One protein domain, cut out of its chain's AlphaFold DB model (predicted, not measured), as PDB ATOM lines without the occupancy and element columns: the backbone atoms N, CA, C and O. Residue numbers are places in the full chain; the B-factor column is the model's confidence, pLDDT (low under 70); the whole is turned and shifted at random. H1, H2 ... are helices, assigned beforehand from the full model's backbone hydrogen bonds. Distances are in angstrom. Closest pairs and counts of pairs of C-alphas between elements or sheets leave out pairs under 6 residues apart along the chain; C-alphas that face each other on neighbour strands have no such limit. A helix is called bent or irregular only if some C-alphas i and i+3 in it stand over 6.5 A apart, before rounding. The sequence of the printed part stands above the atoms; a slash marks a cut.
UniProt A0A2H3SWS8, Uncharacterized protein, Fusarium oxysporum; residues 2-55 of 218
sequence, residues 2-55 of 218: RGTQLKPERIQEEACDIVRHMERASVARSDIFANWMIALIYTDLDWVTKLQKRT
ATOM      1  N   ARG A   2     -32.593  58.817  37.129       38.12
ATOM      2  CA  ARG A   2     -31.837  57.702  36.526       38.12
ATOM      3  C   ARG A   2     -30.844  57.143  37.551       38.12
ATOM      4  O   ARG A   2     -29.925  57.861  37.926       38.12
ATOM      5  N   GLY A   3     -31.033  55.896  37.984       44.12
ATOM      6  CA  GLY A   3     -30.011  55.162  38.727       44.12
ATOM      7  C   GLY A   3     -28.729  55.145  37.903       44.12
ATOM      8  O   GLY A   3     -28.750  54.805  36.718       44.12
ATOM      9  N   THR A   4     -27.635  55.616  38.483       49.88
ATOM     10  CA  THR A   4     -26.326  55.594  37.839       49.88
ATOM     11  C   THR A   4     -25.943  54.139  37.609       49.88
ATOM     12  O   THR A   4     -25.628  53.429  38.560       49.88
ATOM     13  N   GLN A   5     -26.000  53.688  36.353       56.78
ATOM     14  CA  GLN A   5     -25.327  52.471  35.904       56.78
ATOM     15  C   GLN A   5     -23.871  52.547  36.380       56.78
ATOM     16  O   GLN A   5     -23.095  53.351  35.858       56.78
ATOM     17  N   LEU A   6     -23.522  51.780  37.415       66.56
ATOM     18  CA  LEU A   6     -22.143  51.659  37.875       66.56
ATOM     19  C   LEU A   6     -21.354  51.028  36.732       66.56
ATOM     20  O   LEU A   6     -21.623  49.896  36.332       66.56
ATOM     21  N   LYS A   7     -20.425  51.789  36.150       79.44
ATOM     22  CA  LYS A   7     -19.618  51.319  35.024       79.44
ATOM     23  C   LYS A   7     -18.787  50.102  35.453       79.44
ATOM     24  O   LYS A   7     -18.309  50.086  36.588       79.44
ATOM     25  N   PRO A   8     -18.570  49.119  34.560       80.00
ATOM     26  CA  PRO A   8     -17.749  47.946  34.869       80.00
ATOM     27  C   PRO A   8     -16.328  48.330  35.308       80.00
ATOM     28  O   PRO A   8     -15.785  47.707  36.210       80.00
ATOM     29  N   GLU A   9     -15.793  49.423  34.755       84.38
ATOM     30  CA  GLU A   9     -14.503  50.022  35.121       84.38
ATOM     31  C   GLU A   9     -14.396  50.290  36.627       84.38
ATOM     32  O   GLU A   9     -13.428  49.886  37.261       84.38
ATOM     33  N   ARG A  10     -15.432  50.892  37.230       84.94
ATOM     34  CA  ARG A  10     -15.418  51.204  38.664       84.94
ATOM     35  C   ARG A  10     -15.418  49.935  39.514       84.94
ATOM     36  O   ARG A  10     -14.767  49.900  40.546       84.94
ATOM     37  N   ILE A  11     -16.128  48.893  39.084       87.38
ATOM     38  CA  ILE A  11     -16.164  47.605  39.794       87.38
ATOM     39  C   ILE A  11     -14.790  46.923  39.733       87.38
ATOM     40  O   ILE A  11     -14.353  46.347  40.724       87.38
ATOM     41  N   GLN A  12     -14.091  47.016  38.600       89.94
ATOM     42  CA  GLN A  12     -12.733  46.487  38.462       89.94
ATOM     43  C   GLN A  12     -11.717  47.257  39.311       89.94
ATOM     44  O   GLN A  12     -10.877  46.631  39.953       89.94
ATOM     45  N   GLU A  13     -11.803  48.590  39.341       88.69
ATOM     46  CA  GLU A  13     -10.953  49.435  40.192       88.69
ATOM     47  C   GLU A  13     -11.124  49.080  41.672       88.69
ATOM     48  O   GLU A  13     -10.140  48.788  42.348       88.69
ATOM     49  N   GLU A  14     -12.368  49.003  42.151       88.06
ATOM     50  CA  GLU A  14     -12.663  48.626  43.538       88.06
ATOM     51  C   GLU A  14     -12.200  47.192  43.845       88.06
ATOM     52  O   GLU A  14     -11.595  46.946  44.886       88.06
ATOM     53  N   ALA A  15     -12.406  46.237  42.928       88.94
ATOM     54  CA  ALA A  15     -11.916  44.867  43.096       88.94
ATOM     55  C   ALA A  15     -10.381  44.812  43.188       88.94
ATOM     56  O   ALA A  15      -9.831  44.104  44.035       88.94
ATOM     57  N   CYS A  16      -9.681  45.585  42.356       89.81
ATOM     58  CA  CYS A  16      -8.227  45.699  42.406       89.81
ATOM     59  C   CYS A  16      -7.758  46.318  43.731       89.81
ATOM     60  O   CYS A  16      -6.757  45.875  44.304       89.81
ATOM     61  N   ASP A  17      -8.463  47.331  44.229       89.94
ATOM     62  CA  ASP A  17      -8.136  47.982  45.493       89.94
ATOM     63  C   ASP A  17      -8.372  47.061  46.692       89.94
ATOM     64  O   ASP A  17      -7.531  47.032  47.595       89.94
ATOM     65  N   ILE A  18      -9.416  46.228  46.664       89.56
ATOM     66  CA  ILE A  18      -9.644  45.176  47.664       89.56
ATOM     67  C   ILE A  18      -8.481  44.180  47.666       89.56
ATOM     68  O   ILE A  18      -7.897  43.946  48.724       89.56
ATOM     69  N   VAL A  19      -8.083  43.646  46.504       89.88
ATOM     70  CA  VAL A  19      -6.949  42.702  46.410       89.88
ATOM     71  C   VAL A  19      -5.675  43.333  46.970       89.88
ATOM     72  O   VAL A  19      -5.000  42.740  47.808       89.88
ATOM     73  N   ARG A  20      -5.370  44.576  46.586       85.31
ATOM     74  CA  ARG A  20      -4.196  45.298  47.101       85.31
ATOM     75  C   ARG A  20      -4.293  45.607  48.593       85.31
ATOM     76  O   ARG A  20      -3.268  45.715  49.262       85.31
ATOM     77  N   HIS A  21      -5.489  45.842  49.120       86.56
ATOM     78  CA  HIS A  21      -5.693  46.062  50.547       86.56
ATOM     79  C   HIS A  21      -5.460  44.766  51.332       86.56
ATOM     80  O   HIS A  21      -4.687  44.768  52.289       86.56
ATOM     81  N   MET A  22      -6.041  43.654  50.872       84.31
ATOM     82  CA  MET A  22      -5.850  42.324  51.455       84.31
ATOM     83  C   MET A  22      -4.376  41.910  51.450       84.31
ATOM     84  O   MET A  22      -3.864  41.455  52.467       84.31
ATOM     85  N   GLU A  23      -3.665  42.155  50.353       85.19
ATOM     86  CA  GLU A  23      -2.233  41.866  50.212       85.19
ATOM     87  C   GLU A  23      -1.364  42.624  51.234       85.19
ATOM     88  O   GLU A  23      -0.361  42.123  51.749       85.19
ATOM     89  N   ARG A  24      -1.746  43.864  51.564       80.81
ATOM     90  CA  ARG A  24      -1.039  44.660  52.579       80.81
ATOM     91  C   ARG A  24      -1.349  44.192  53.994       80.81
ATOM     92  O   ARG A  24      -0.442  44.231  54.824       80.81
ATOM     93  N   ALA A  25      -2.588  43.769  54.240       76.31
ATOM     94  CA  ALA A  25      -3.053  43.262  55.528       76.31
ATOM     95  C   ALA A  25      -2.608  41.813  55.806       76.31
ATOM     96  O   ALA A  25      -2.560  41.402  56.965       76.31
ATOM     97  N   SER A  26      -2.273  41.045  54.767       78.56
ATOM     98  CA  SER A  26      -1.839  39.655  54.891       78.56
ATOM     99  C   SER A  26      -0.429  39.538  55.472       78.56
ATOM    100  O   SER A  26       0.495  40.269  55.105       78.56
ATOM    101  N   VAL A  27      -0.259  38.556  56.358       77.25
ATOM    102  CA  VAL A  27       1.031  38.186  56.962       77.25
ATOM    103  C   VAL A  27       1.932  37.461  55.950       77.25
ATOM    104  O   VAL A  27       3.153  37.572  56.024       77.25
ATOM    105  N   ALA A  28       1.342  36.767  54.970       71.19
ATOM    106  CA  ALA A  28       2.040  36.027  53.918       71.19
ATOM    107  C   ALA A  28       1.891  36.742  52.565       71.19
ATOM    108  O   ALA A  28       1.182  36.280  51.673       71.19
ATOM    109  N   ARG A  29       2.533  37.907  52.441       75.75
ATOM    110  CA  ARG A  29       2.524  38.715  51.214       75.75
ATOM    111  C   ARG A  29       3.191  37.960  50.057       75.75
ATOM    112  O   ARG A  29       4.320  37.492  50.190       75.75
ATOM    113  N   SER A  30       2.506  37.872  48.928       82.88
ATOM    114  CA  SER A  30       2.974  37.345  47.655       82.88
ATOM    115  C   SER A  30       2.549  38.271  46.513       82.88
ATOM    116  O   SER A  30       1.456  38.165  45.953       82.88
ATOM    117  N   ASP A  31       3.479  39.123  46.080       82.19
ATOM    118  CA  ASP A  31       3.261  40.024  44.942       82.19
ATOM    119  C   ASP A  31       2.933  39.255  43.651       82.19
ATOM    120  O   ASP A  31       2.232  39.761  42.778       82.19
ATOM    121  N   ILE A  32       3.409  38.012  43.527       81.56
ATOM    122  CA  ILE A  32       3.105  37.132  42.391       81.56
ATOM    123  C   ILE A  32       1.621  36.755  42.402       81.56
ATOM    124  O   ILE A  32       0.956  36.852  41.372       81.56
ATOM    125  N   PHE A  33       1.097  36.365  43.566       82.19
ATOM    126  CA  PHE A  33      -0.308  36.006  43.723       82.19
ATOM    127  C   PHE A  33      -1.223  37.219  43.518       82.19
ATOM    128  O   PHE A  33      -2.174  37.140  42.741       82.19
ATOM    129  N   ALA A  34      -0.903  38.362  44.130       84.25
ATOM    130  CA  ALA A  34      -1.673  39.590  43.947       84.25
ATOM    131  C   ALA A  34      -1.689  40.052  42.486       84.25
ATOM    132  O   ALA A  34      -2.748  40.385  41.956       84.25
ATOM    133  N   ASN A  35      -0.538  40.037  41.806       86.19
ATOM    134  CA  ASN A  35      -0.466  40.419  40.397       86.19
ATOM    135  C   ASN A  35      -1.229  39.443  39.499       86.19
ATOM    136  O   ASN A  35      -1.877  39.878  38.549       86.19
ATOM    137  N   TRP A  36      -1.206  38.146  39.812       89.88
ATOM    138  CA  TRP A  36      -2.025  37.158  39.119       89.88
ATOM    139  C   TRP A  36      -3.528  37.416  39.316       89.88
ATOM    140  O   TRP A  36      -4.268  37.462  38.337       89.88
ATOM    141  N   MET A  37      -3.977  37.690  40.547       86.44
ATOM    142  CA  MET A  37      -5.376  38.038  40.841       86.44
ATOM    143  C   MET A  37      -5.815  39.326  40.131       86.44
ATOM    144  O   MET A  37      -6.900  39.384  39.555       86.44
ATOM    145  N   ILE A  38      -4.963  40.355  40.122       87.81
ATOM    146  CA  ILE A  38      -5.215  41.605  39.394       87.81
ATOM    147  C   ILE A  38      -5.310  41.335  37.890       87.81
ATOM    148  O   ILE A  38      -6.214  41.850  37.237       87.81
ATOM    149  N   ALA A  39      -4.431  40.496  37.334       86.31
ATOM    150  CA  ALA A  39      -4.520  40.102  35.932       86.31
ATOM    151  C   ALA A  39      -5.867  39.427  35.636       86.31
ATOM    152  O   ALA A  39      -6.523  39.802  34.668       86.31
ATOM    153  N   LEU A  40      -6.336  38.524  36.504       86.62
ATOM    154  CA  LEU A  40      -7.641  37.878  36.341       86.62
ATOM    155  C   LEU A  40      -8.806  38.879  36.317       86.62
ATOM    156  O   LEU A  40      -9.666  38.781  35.440       86.62
ATOM    157  N   ILE A  41      -8.796  39.880  37.203       88.44
ATOM    158  CA  ILE A  41      -9.819  40.943  37.265       88.44
ATOM    159  C   ILE A  41      -9.948  41.697  35.932       88.44
ATOM    160  O   ILE A  41     -11.054  42.090  35.547       88.44
ATOM    161  N   TYR A  42      -8.834  41.892  35.222       87.00
ATOM    162  CA  TYR A  42      -8.812  42.589  33.934       87.00
ATOM    163  C   TYR A  42      -8.936  41.663  32.716       87.00
ATOM    164  O   TYR A  42      -9.237  42.151  31.630       87.00
ATOM    165  N   THR A  43      -8.733  40.350  32.866       88.06
ATOM    166  CA  THR A  43      -8.836  39.396  31.743       88.06
ATOM    167  C   THR A  43     -10.269  39.098  31.316       88.06
ATOM    168  O   THR A  43     -10.502  38.885  30.129       88.06
ATOM    169  N   ASP A  44     -11.220  39.093  32.251       80.25
ATOM    170  CA  ASP A  44     -12.620  38.771  31.975       80.25
ATOM    171  C   ASP A  44     -13.554  39.849  32.543       80.25
ATOM    172  O   ASP A  44     -13.385  40.327  33.664       80.25
ATOM    173  N   LEU A  45     -14.559  40.231  31.756       79.62
ATOM    174  CA  LEU A  45     -15.623  41.173  32.113       79.62
ATOM    175  C   LEU A  45     -16.980  40.471  32.285       79.62
ATOM    176  O   LEU A  45     -17.936  41.082  32.774       79.62
ATOM    177  N   ASP A  46     -17.091  39.191  31.920       80.50
ATOM    178  CA  ASP A  46     -18.327  38.422  32.035       80.50
ATOM    179  C   ASP A  46     -18.772  38.297  33.487       80.50
ATOM    180  O   ASP A  46     -19.968  38.355  33.774       80.50
ATOM    181  N   TRP A  47     -17.833  38.167  34.424       85.38
ATOM    182  CA  TRP A  47     -18.161  38.143  35.846       85.38
ATOM    183  C   TRP A  47     -18.763  39.480  36.308       85.38
ATOM    184  O   TRP A  47     -19.744  39.461  37.048       85.38
ATOM    185  N   VAL A  48     -18.266  40.623  35.811       83.94
ATOM    186  CA  VAL A  48     -18.799  41.959  36.135       83.94
ATOM    187  C   VAL A  48     -20.206  42.123  35.574       83.94
ATOM    188  O   VAL A  48     -21.110  42.570  36.277       83.94
ATOM    189  N   THR A  49     -20.431  41.719  34.322       80.25
ATOM    190  CA  THR A  49     -21.764  41.821  33.710       80.25
ATOM    191  C   THR A  49     -22.767  40.876  34.375       80.25
ATOM    192  O   THR A  49     -23.917  41.256  34.604       80.25
ATOM    193  N   LYS A  50     -22.349  39.657  34.738       79.38
ATOM    194  CA  LYS A  50     -23.164  38.714  35.517       79.38
ATOM    195  C   LYS A  50     -23.444  39.249  36.921       79.38
ATOM    196  O   LYS A  50     -24.571  39.112  37.387       79.38
ATOM    197  N   LEU A  51     -22.472  39.893  37.566       80.88
ATOM    198  CA  LEU A  51     -22.633  40.521  38.877       80.88
ATOM    199  C   LEU A  51     -23.648  41.664  38.813       80.88
ATOM    200  O   LEU A  51     -24.612  41.661  39.569       80.88
ATOM    201  N   GLN A  52     -23.511  42.568  37.843       80.06
ATOM    202  CA  GLN A  52     -24.455  43.667  37.628       80.06
ATOM    203  C   GLN A  52     -25.886  43.169  37.385       80.06
ATOM    204  O   GLN A  52     -26.836  43.737  37.919       80.06
ATOM    205  N   LYS A  53     -26.048  42.073  36.629       77.00
ATOM    206  CA  LYS A  53     -27.353  41.421  36.417       77.00
ATOM    207  C   LYS A  53     -27.946  40.841  37.705       77.00
ATOM    208  O   LYS A  53     -29.165  40.766  37.819       77.00
ATOM    209  N   ARG A  54     -27.105  40.429  38.658       72.50
ATOM    210  CA  ARG A  54     -27.513  39.907  39.975       72.50
ATOM    211  C   ARG A  54     -27.779  41.020  40.992       72.50
ATOM    212  O   ARG A  54     -28.493  40.782  41.959       72.50
ATOM    213  N   THR A  55     -27.258  42.228  40.772       64.38
ATOM    214  CA  THR A  55     -27.392  43.371  41.689       64.38
ATOM    215  C   THR A  55     -28.212  44.534  41.106       64.38
ATOM    216  O   THR A  55     -27.733  45.671  41.133       64.38
TER     217      THR A  55
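What this domain is: This is residues 2 to 55 of the 218 residues of an uncharacterized protein of Fusarium oxysporum (UniProt A0A2H3SWS8). Two helices, H1 and H2, lie side by side and run opposite ways as a long helical hairpin, and a short third helix, H3, sits at the open end of that hairpin, where it packs crosswise on the first residues of H1. Residues 2 to 7, with no named element, lead into H1 at this same end, while at the far end the turn of the hairpin sticks out with residues 24 to 30. The printed part has 54 residues with three named helices, in the order H1, H2, H3 along the chain, and no named strand; its class is all helix. The whole is loose, with a radius of gyration of the C-alphas of 13.0 A, and the C-alphas span 43 by 19 by 16 A.

How they stand to each other: The printed part begins with residues 2 to 7, which precede H1, residues 8 to 25. After H1 a tight link of 5 residues, 26 to 30, leads to H2, residues 31 to 43. H1 and H2 form a helical hairpin. They touch, with 11 pairs of C-alphas within 8 A; the closest C-alphas of the two are those of Cys 16 and Ile 38, 5.9 A apart. Their lines stand at a shallow tilt of 11 degrees, they run opposite ways, and their centres are 10.4 A apart. Beyond H2 a tight link of 2 residues, Asp 44 and Leu 45, leads to H3, residues 46 to 54. H2 and H3 are apart, though they follow each other in the chain: no C-alpha of the one is within 8 A of the other. H3 touches H1 instead, with 4 pairs of C-alphas within 8 A, and H1 touches H3 with residues 8 to 12 alone. The closest C-alphas of H1 and H3 are those of Pro 8 and Val 48, 6.2 A apart. The lines of H1 and H3 are about perpendicular, at 77 degrees, and their centres are 16.6 A apart. In the backbones of H1, H2 and H3 every pair of O of residue i and N of residue i+4 is within hydrogen-bond range.

Where its parts are: The first printed residue, Arg 2, has its C-alpha at (-31.837, 57.702, 36.526). H1 runs from Pro 8 to Ala 25, 18 residues, and is the longest helix; it measures 25.8 A from C-alpha 8 at (-17.749, 47.946, 34.869) to C-alpha 25 at (-3.053, 43.262, 55.528). H2 runs from Asp 31 to Thr 43, 13 residues, and measures 17.9 A from first to last C-alpha. H3 runs from Asp 46 to Arg 54, 9 residues and 12.2 A from first to last C-alpha, and ends with C-alpha 54 at (-27.513, 39.907, 39.975). H1, H2 and H3 are not bent.

The domain as a whole: The C-alphas of Arg 2 and Ala 28 are the two farthest apart in the domain, at 43.8 A. The first and last printed C-alphas, those of Arg 2 and Thr 55, are 15.9 A apart. Residues 24 to 30, of which 24 and 25 belong to H1, stand free: no C-alpha 8 or more residues away along the chain lies within 10 A of theirs. The printed part has no cut, and neither of the two links between helices is long. In the full chain of 218 residues the printed part begins at residue 2 and ends at residue 55. The mean pLDDT of the printed part is 80.2; it is 86 for H1, 86 for H2 and 80 for H3. The model's confidence is low, under 70, at residues 2 to 6 and at residue 55.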